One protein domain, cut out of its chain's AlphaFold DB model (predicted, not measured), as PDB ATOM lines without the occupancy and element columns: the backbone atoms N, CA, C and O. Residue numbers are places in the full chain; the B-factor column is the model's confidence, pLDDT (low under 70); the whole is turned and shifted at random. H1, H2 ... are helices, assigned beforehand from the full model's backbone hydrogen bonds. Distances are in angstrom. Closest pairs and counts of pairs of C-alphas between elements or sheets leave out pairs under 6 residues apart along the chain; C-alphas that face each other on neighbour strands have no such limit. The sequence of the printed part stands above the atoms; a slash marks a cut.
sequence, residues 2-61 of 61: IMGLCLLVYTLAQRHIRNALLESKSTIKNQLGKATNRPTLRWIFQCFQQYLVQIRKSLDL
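This is residues 2 to 61 of the 61 residues of an uncharacterized protein of Anabaena sp. MDT14b (UniProt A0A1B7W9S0). Two long helices, H1 and H2, spread widely from a loose join, with the first residue of H2 coming near H1 at Gln 14 and a long looped link, residues 24 to 40, folding back between them. The first residues of H1, 2 to 9, stick out at one end of the long axis, and residues 48 to 61, of which 48 to 59 belong to H2, stick out at the other. The printed part has 60 residues with two named helices, H1 then H2, and no named strand; the class is all helix. The whole is loose, with a radius of gyration of the C-alphas of 14.2 A, and elongated, spanning 45 by 29 by 21 A.

Find C-alpha 2 at (121.517, 101.910, 112.286); from there H1, residues 2 to 23, runs 31.8 A to C-alpha 23 at (117.287, 83.159, 137.594). H2, residues 41 to 59, runs 27.5 A and ends at C-alpha 59, (103.437, 110.453, 147.266).

Start from H1 and look at Gln 14: its C-alpha is 6.1 A from that of Leu 41 in H2, the closest pair of the two helices. H1 and H2 are close but not clearly touching, with 2 pairs of C-alphas within 8 A. They run the same way at a steep tilt of 67 degrees, only just short of about perpendicular. In the link, residues 28 to 29 pair with residues 35 to 36, antiparallel. In H1 and H2 every O i to N i+4 pair is within hydrogen-bond range.

Look to Gly 4 and Leu 61 for the two C-alphas farthest apart, at 45.7 A. The printed part has no cut, and the link from H1 to H2, 17 residues, is long. The mean pLDDT of the printed part is 77.1; residues 25 to 38 and 60 to 61 are under 70.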
ATOM      1  N   ILE A   2     122.103 101.621 110.957       87.88
ATOM      2  CA  ILE A   2     121.517 101.910 112.286       87.88
ATOM      3  C   ILE A   2     120.388 100.935 112.665       87.88
ATOM      4  O   ILE A   2     120.330 100.465 113.794       87.88
ATOM      5  N   MET A   3     119.542 100.551 111.703       93.06
ATOM      6  CA  MET A   3     118.431  99.619 111.939       93.06
ATOM      7  C   MET A   3     118.897  98.270 112.514       93.06
ATOM      8  O   MET A   3     118.304  97.771 113.465       93.06
ATOM      9  N   GLY A   4     119.995  97.711 111.992       93.56
ATOM     10  CA  GLY A   4     120.550  96.444 112.476       93.56
ATOM     11  C   GLY A   4     121.077  96.531 113.910       93.56
ATOM     12  O   GLY A   4     120.810  95.642 114.712       93.56
ATOM     13  N   LEU A   5     121.751  97.633 114.257       92.25
ATOM     14  CA  LEU A   5     122.226  97.885 115.621       92.25
ATOM     15  C   LEU A   5     121.058  98.009 116.608       92.25
ATOM     16  O   LEU A   5     121.094  97.397 117.672       92.25
ATOM     17  N   CYS A   6     119.987  98.717 116.237       91.31
ATOM     18  CA  CYS A   6     118.793  98.834 117.077       91.31
ATOM     19  C   CYS A   6     118.112  97.475 117.311       91.31
ATOM     20  O   CYS A   6     117.734  97.172 118.444       91.31
ATOM     21  N   LEU A   7     117.991  96.629 116.278       90.69
ATOM     22  CA  LEU A   7     117.461  95.268 116.437       90.69
ATOM     23  C   LEU A   7     118.379  94.394 117.299       90.69
ATOM     24  O   LEU A   7     117.894  93.619 118.125       90.69
ATOM     25  N   LEU A   8     119.697  94.523 117.148       93.00
ATOM     26  CA  LEU A   8     120.655  93.780 117.961       93.00
ATOM     27  C   LEU A   8     120.517  94.152 119.441       93.00
ATOM     28  O   LEU A   8     120.318  93.273 120.274       93.00
ATOM     29  N   VAL A   9     120.524  95.445 119.770       92.88
ATOM     30  CA  VAL A   9     120.330  95.919 121.149       92.88
ATOM     31  C   VAL A   9     118.979  95.455 121.700       92.88
ATOM     32  O   VAL A   9     118.909  94.956 122.822       92.88
ATOM     33  N   TYR A  10     117.915  95.534 120.895       89.06
ATOM     34  CA  TYR A  10     116.583  95.080 121.291       89.06
ATOM     35  C   TYR A  10     116.558  93.580 121.627       89.06
ATOM     36  O   TYR A  10     116.027  93.175 122.663       89.06
ATOM     37  N   THR A  11     117.155  92.740 120.777       88.25
ATOM     38  CA  THR A  11     117.194  91.284 120.992       88.25
ATOM     39  C   THR A  11     118.067  90.897 122.184       88.25
ATOM     40  O   THR A  11     117.674  90.014 122.953       88.25
ATOM     41  N   LEU A  12     119.194  91.585 122.390       91.75
ATOM     42  CA  LEU A  12     120.068  91.399 123.549       91.75
ATOM     43  C   LEU A  12     119.353  91.753 124.853       91.75
ATOM     44  O   LEU A  12     119.316  90.926 125.764       91.75
ATOM     45  N   ALA A  13     118.714  92.923 124.923       88.50
ATOM     46  CA  ALA A  13     117.935  93.335 126.090       88.50
ATOM     47  C   ALA A  13     116.816  92.327 126.399       88.50
ATOM     48  O   ALA A  13     116.653  91.886 127.536       88.50
ATOM     49  N   GLN A  14     116.089  91.879 125.371       86.06
ATOM     50  CA  GLN A  14     115.006  90.910 125.535       86.06
ATOM     51  C   GLN A  14     115.512  89.541 126.025       86.06
ATOM     52  O   GLN A  14     114.808  88.851 126.764       86.06
ATOM     53  N   ARG A  15     116.727  89.135 125.635       87.00
ATOM     54  CA  ARG A  15     117.371  87.905 126.118       87.00
ATOM     55  C   ARG A  15     117.853  88.050 127.559       87.00
ATOM     56  O   ARG A  15     117.618  87.147 128.355       87.00
ATOM     57  N   HIS A  16     118.453  89.187 127.900       87.69
ATOM     58  CA  HIS A  16     118.921  89.473 129.253       87.69
ATOM     59  C   HIS A  16     117.772  89.425 130.267       87.69
ATOM     60  O   HIS A  16     117.869  88.738 131.278       87.69
ATOM     61  N   ILE A  17     116.632  90.041 129.943       83.62
ATOM     62  CA  ILE A  17     115.460  90.043 130.829       83.62
ATOM     63  C   ILE A  17     114.871  88.639 131.000       83.62
ATOM     64  O   ILE A  17     114.448  88.284 132.094       83.62
ATOM     65  N   ARG A  18     114.868  87.809 129.947       82.19
ATOM     66  CA  ARG A  18     114.436  86.406 130.056       82.19
ATOM     67  C   ARG A  18     115.348  85.602 130.978       82.19
ATOM     68  O   ARG A  18     114.834  84.829 131.777       82.19
ATOM     69  N   ASN A  19     116.661  85.798 130.883       83.44
ATOM     70  CA  ASN A  19     117.621  85.134 131.764       83.44
ATOM     71  C   ASN A  19     117.434  85.578 133.219       83.44
ATOM     72  O   ASN A  19     117.229  84.726 134.075       83.44
ATOM     73  N   ALA A  20     117.353  86.887 133.473       81.94
ATOM     74  CA  ALA A  20     117.103  87.421 134.812       81.94
ATOM     75  C   ALA A  20     115.780  86.907 135.417       81.94
ATOM     76  O   ALA A  20     115.702  86.640 136.617       81.94
ATOM     77  N   LEU A  21     114.740  86.712 134.590       76.81
ATOM     78  CA  LEU A  21     113.469  86.109 135.012       76.81
ATOM     79  C   LEU A  21     113.604  84.634 135.403       76.81
ATOM     80  O   LEU A  21     113.004  84.206 136.390       76.81
ATOM     81  N   LEU A  22     114.362  83.865 134.616       77.06
ATOM     82  CA  LEU A  22     114.636  82.454 134.890       77.06
ATOM     83  C   LEU A  22     115.438  82.300 136.186       77.06
ATOM     84  O   LEU A  22     115.080  81.469 137.019       77.06
ATOM     85  N   GLU A  23     116.464  83.131 136.379       78.25
ATOM     86  CA  GLU A  23     117.287  83.159 137.594       78.25
ATOM     87  C   GLU A  23     116.463  83.540 138.828       78.25
ATOM     88  O   GLU A  23     116.540  82.878 139.861       78.25
ATOM     89  N   SER A  24     115.583  84.535 138.700       71.19
ATOM     90  CA  SER A  24     114.707  84.974 139.793       71.19
ATOM     91  C   SER A  24     113.543  84.012 140.077       71.19
ATOM     92  O   SER A  24     112.745  84.297 140.972       71.19
ATOM     93  N   LYS A  25     113.380  82.921 139.296       62.53
ATOM     94  CA  LYS A  25     112.220  81.989 139.308       62.53
ATOM     95  C   LYS A  25     110.860  82.696 139.393       62.53
ATOM     96  O   LYS A  25     109.871  82.141 139.869       62.53
ATOM     97  N   SER A  26     110.816  83.943 138.947       59.62
ATOM     98  CA  SER A  26     109.710  84.851 139.190       59.62
ATOM     99  C   SER A  26     109.018  85.058 137.870       59.62
ATOM    100  O   SER A  26     109.588  85.612 136.936       59.62
ATOM    101  N   THR A  27     107.784  84.589 137.761       62.50
ATOM    102  CA  THR A  27     107.055  84.753 136.516       62.50
ATOM    103  C   THR A  27     106.354  86.100 136.502       62.50
ATOM    104  O   THR A  27     105.511  86.383 137.355       62.50
ATOM    105  N   ILE A  28     106.658  86.929 135.502       66.00
ATOM    106  CA  ILE A  28     105.900  88.162 135.299       66.00
ATOM    107  C   ILE A  28     104.494  87.787 134.828       66.00
ATOM    108  O   ILE A  28     104.302  87.059 133.846       66.00
ATOM    109  N   LYS A  29     103.496  88.287 135.562       61.41
ATOM    110  CA  LYS A  29     102.092  88.201 135.169       61.41
ATOM    111  C   LYS A  29     101.918  89.006 133.883       61.41
ATOM    112  O   LYS A  29     102.252  90.186 133.826       61.41
ATOM    113  N   ASN A  30     101.447  88.340 132.839       65.06
ATOM    114  CA  ASN A  30     101.052  88.975 131.591       65.06
ATOM    115  C   ASN A  30      99.816  89.865 131.830       65.06
ATOM    116  O   ASN A  30      99.160  89.750 132.865       65.06
ATOM    117  N   GLN A  31      99.442  90.692 130.855       58.53
ATOM    118  CA  GLN A  31      98.281  91.592 130.915       58.53
ATOM    119  C   GLN A  31      96.967  90.882 131.256       58.53
ATOM    120  O   GLN A  31      96.070  91.468 131.848       58.53
ATOM    121  N   LEU A  32      96.887  89.596 130.918       58.81
ATOM    122  CA  LEU A  32      95.752  88.709 131.170       58.81
ATOM    123  C   LEU A  32      95.879  87.916 132.487       58.81
ATOM    124  O   LEU A  32      95.172  86.936 132.689       58.81
ATOM    125  N   GLY A  33      96.833  88.262 133.356       58.78
ATOM    126  CA  GLY A  33      97.056  87.611 134.652       58.78
ATOM    127  C   GLY A  33      97.782  86.262 134.597       58.78
ATOM    128  O   GLY A  33      98.089  85.696 135.645       58.78
ATOM    129  N   LYS A  34      98.108  85.744 133.404       60.84
ATOM    130  CA  LYS A  34      98.831  84.471 133.246       60.84
ATOM    131  C   LYS A  34     100.333  84.644 133.436       60.84
ATOM    132  O   LYS A  34     100.942  85.552 132.874       60.84
ATOM    133  N   ALA A  35     100.935  83.721 134.172       63.72
ATOM    134  CA  ALA A  35     102.376  83.602 134.328       63.72
ATOM    135  C   ALA A  35     103.022  83.353 132.944       63.72
ATOM    136  O   ALA A  35     102.768  82.330 132.312       63.72
ATOM    137  N   THR A  36     103.799  84.309 132.426       65.88
ATOM    138  CA  THR A  36     104.487  84.190 131.132       65.88
ATOM    139  C   THR A  36     106.008  84.186 131.299       65.88
ATOM    140  O   THR A  36     106.597  85.158 131.755       65.88
ATOM    141  N   ASN A  37     106.657  83.120 130.817       63.53
ATOM    142  CA  ASN A  37     108.124  82.983 130.780       63.53
ATOM    143  C   ASN A  37     108.785  83.732 129.602       63.53
ATOM    144  O   ASN A  37     109.994  83.658 129.396       63.53
ATOM    145  N   ARG A  38     107.994  84.423 128.774       67.56
ATOM    146  CA  ARG A  38     108.458  85.162 127.591       67.56
ATOM    147  C   ARG A  38     107.884  86.582 127.559       67.56
ATOM    148  O   ARG A  38     107.135  86.898 126.635       67.56
ATOM    149  N   PRO A  39     108.202  87.441 128.544       70.75
ATOM    150  CA  PRO A  39     107.751  88.823 128.501       70.75
ATOM    151  C   PRO A  39     108.324  89.519 127.259       70.75
ATOM    152  O   PRO A  39     109.476  89.297 126.867       70.75
ATOM    153  N   THR A  40     107.496  90.327 126.602       79.69
ATOM    154  CA  THR A  40     107.939  91.213 125.523       79.69
ATOM    155  C   THR A  40     108.497  92.491 126.133       79.69
ATOM    156  O   THR A  40     108.037  92.923 127.190       79.69
ATOM    157  N   LEU A  41     109.464  93.127 125.463       77.56
ATOM    158  CA  LEU A  41     110.051  94.378 125.953       77.56
ATOM    159  C   LEU A  41     108.968  95.444 126.211       77.56
ATOM    160  O   LEU A  41     108.973  96.100 127.246       77.56
ATOM    161  N   ARG A  42     107.977  95.529 125.313       79.12
ATOM    162  CA  ARG A  42     106.804  96.409 125.440       79.12
ATOM    163  C   ARG A  42     106.045  96.200 126.756       79.12
ATOM    164  O   ARG A  42     105.699  97.175 127.412       79.12
ATOM    165  N   TRP A  43     105.818  94.947 127.152       79.00
ATOM    166  CA  TRP A  43     105.126  94.627 128.401       79.00
ATOM    167  C   TRP A  43     105.928  95.062 129.632       79.00
ATOM    168  O   TRP A  43     105.376  95.624 130.574       79.00
ATOM    169  N   ILE A  44     107.245  94.862 129.602       80.00
ATOM    170  CA  ILE A  44     108.140  95.256 130.697       80.00
ATOM    171  C   ILE A  44     108.111  96.773 130.903       80.00
ATOM    172  O   ILE A  44     107.970  97.229 132.036       80.00
ATOM    173  N   PHE A  45     108.150  97.553 129.818       80.19
ATOM    174  CA  PHE A  45     107.996  99.008 129.893       80.19
ATOM    175  C   PHE A  45     106.656  99.418 130.509       80.19
ATOM    176  O   PHE A  45     106.619 100.317 131.346       80.19
ATOM    177  N   GLN A  46     105.567  98.733 130.158       79.62
ATOM    178  CA  GLN A  46     104.248  99.011 130.724       79.62
ATOM    179  C   GLN A  46     104.174  98.681 132.223       79.62
ATOM    180  O   GLN A  46     103.638  99.475 132.995       79.62
ATOM    181  N   CYS A  47     104.760  97.561 132.659       79.19
ATOM    182  CA  CYS A  47     104.912  97.239 134.081       79.19
ATOM    183  C   CYS A  47     105.691  98.327 134.829       79.19
ATOM    184  O   CYS A  47     105.289  98.725 135.921       79.19
ATOM    185  N   PHE A  48     106.775  98.828 134.235       80.88
ATOM    186  CA  PHE A  48     107.589  99.879 134.838       80.88
ATOM    187  C   PHE A  48     106.805 101.188 134.974       80.88
ATOM    188  O   PHE A  48     106.804 101.799 136.038       80.88
ATOM    189  N   GLN A  49     106.059 101.586 133.937       82.56
ATOM    190  CA  GLN A  49     105.186 102.758 134.013       82.56
ATOM    191  C   GLN A  49     104.086 102.596 135.063       82.56
ATOM    192  O   GLN A  49     103.830 103.536 135.809       82.56
ATOM    193  N   GLN A  50     103.473 101.416 135.164       80.06
ATOM    194  CA  GLN A  50     102.468 101.141 136.190       80.06
ATOM    195  C   GLN A  50     103.060 101.272 137.600       80.06
ATOM    196  O   GLN A  50     102.455 101.904 138.461       80.06
ATOM    197  N   TYR A  51     104.253 100.720 137.836       79.81
ATOM    198  CA  TYR A  51     104.943 100.843 139.121       79.81
ATOM    199  C   TYR A  51     105.289 102.304 139.452       79.81
ATOM    200  O   TYR A  51     105.020 102.766 140.558       79.81
ATOM    201  N   LEU A  52     105.794 103.067 138.478       79.69
ATOM    202  CA  LEU A  52     106.080 104.495 138.650       79.69
ATOM    203  C   LEU A  52     104.816 105.319 138.938       79.69
ATOM    204  O   LEU A  52     104.845 106.222 139.772       79.69
ATOM    205  N   VAL A  53     103.699 105.011 138.274       80.12
ATOM    206  CA  VAL A  53     102.404 105.656 138.538       80.12
ATOM    207  C   VAL A  53     101.897 105.311 139.939       80.12
ATOM    208  O   VAL A  53     101.391 106.197 140.623       80.12
ATOM    209  N   GLN A  54     102.069 104.065 140.393       73.50
ATOM    210  CA  GLN A  54     101.720 103.660 141.758       73.50
ATOM    211  C   GLN A  54     102.547 104.401 142.810       73.50
ATOM    212  O   GLN A  54     101.980 104.912 143.771       73.50
ATOM    213  N   ILE A  55     103.859 104.540 142.599       79.19
ATOM    214  CA  ILE A  55     104.714 105.336 143.492       79.19
ATOM    215  C   ILE A  55     104.250 106.790 143.525       79.19
ATOM    216  O   ILE A  55     104.091 107.354 144.602       79.19
ATOM    217  N   ARG A  56     103.988 107.396 142.358       79.62
ATOM    218  CA  ARG A  56     103.514 108.783 142.299       79.62
ATOM    219  C   ARG A  56     102.200 108.964 143.057       79.62
ATOM    220  O   ARG A  56     102.060 109.932 143.789       79.62
ATOM    221  N   LYS A  57     101.273 108.014 142.933       74.25
ATOM    222  CA  LYS A  57      99.995 108.039 143.651       74.25
ATOM    223  C   LYS A  57     100.154 107.894 145.169       74.25
ATOM    224  O   LYS A  57      99.316 108.389 145.907       74.25
ATOM    225  N   SER A  58     101.214 107.229 145.627       74.00
ATOM    226  CA  SER A  58     101.536 107.086 147.050       74.00
ATOM    227  C   SER A  58     102.227 108.313 147.657       74.00
ATOM    228  O   SER A  58     102.298 108.393 148.876       74.00
ATOM    229  N   LEU A  59     102.778 109.212 146.833       73.25
ATOM    230  CA  LEU A  59     103.437 110.453 147.266       73.25
ATOM    231  C   LEU A  59     102.477 111.658 147.263       73.25
ATOM    232  O   LEU A  59     102.756 112.665 147.898       73.25
ATOM    233  N   ASP A  60     101.363 111.551 146.537       67.81
ATOM    234  CA  ASP A  60     100.283 112.549 146.467       67.81
ATOM    235  C   ASP A  60      99.237 112.358 147.594       67.81
ATOM    236  O   ASP A  60      98.078 112.744 147.453       67.81
ATOM    237  N   LEU A  61      99.634 111.697 148.688       55.75
ATOM    238  CA  LEU A  61      98.828 111.341 149.863       55.75
ATOM    239  C   LEU A  61      99.461 111.966 151.110       55.75
ATOM    240  O   LEU A  61      98.692 112.487 151.948       55.75
TER     241      LEU A  61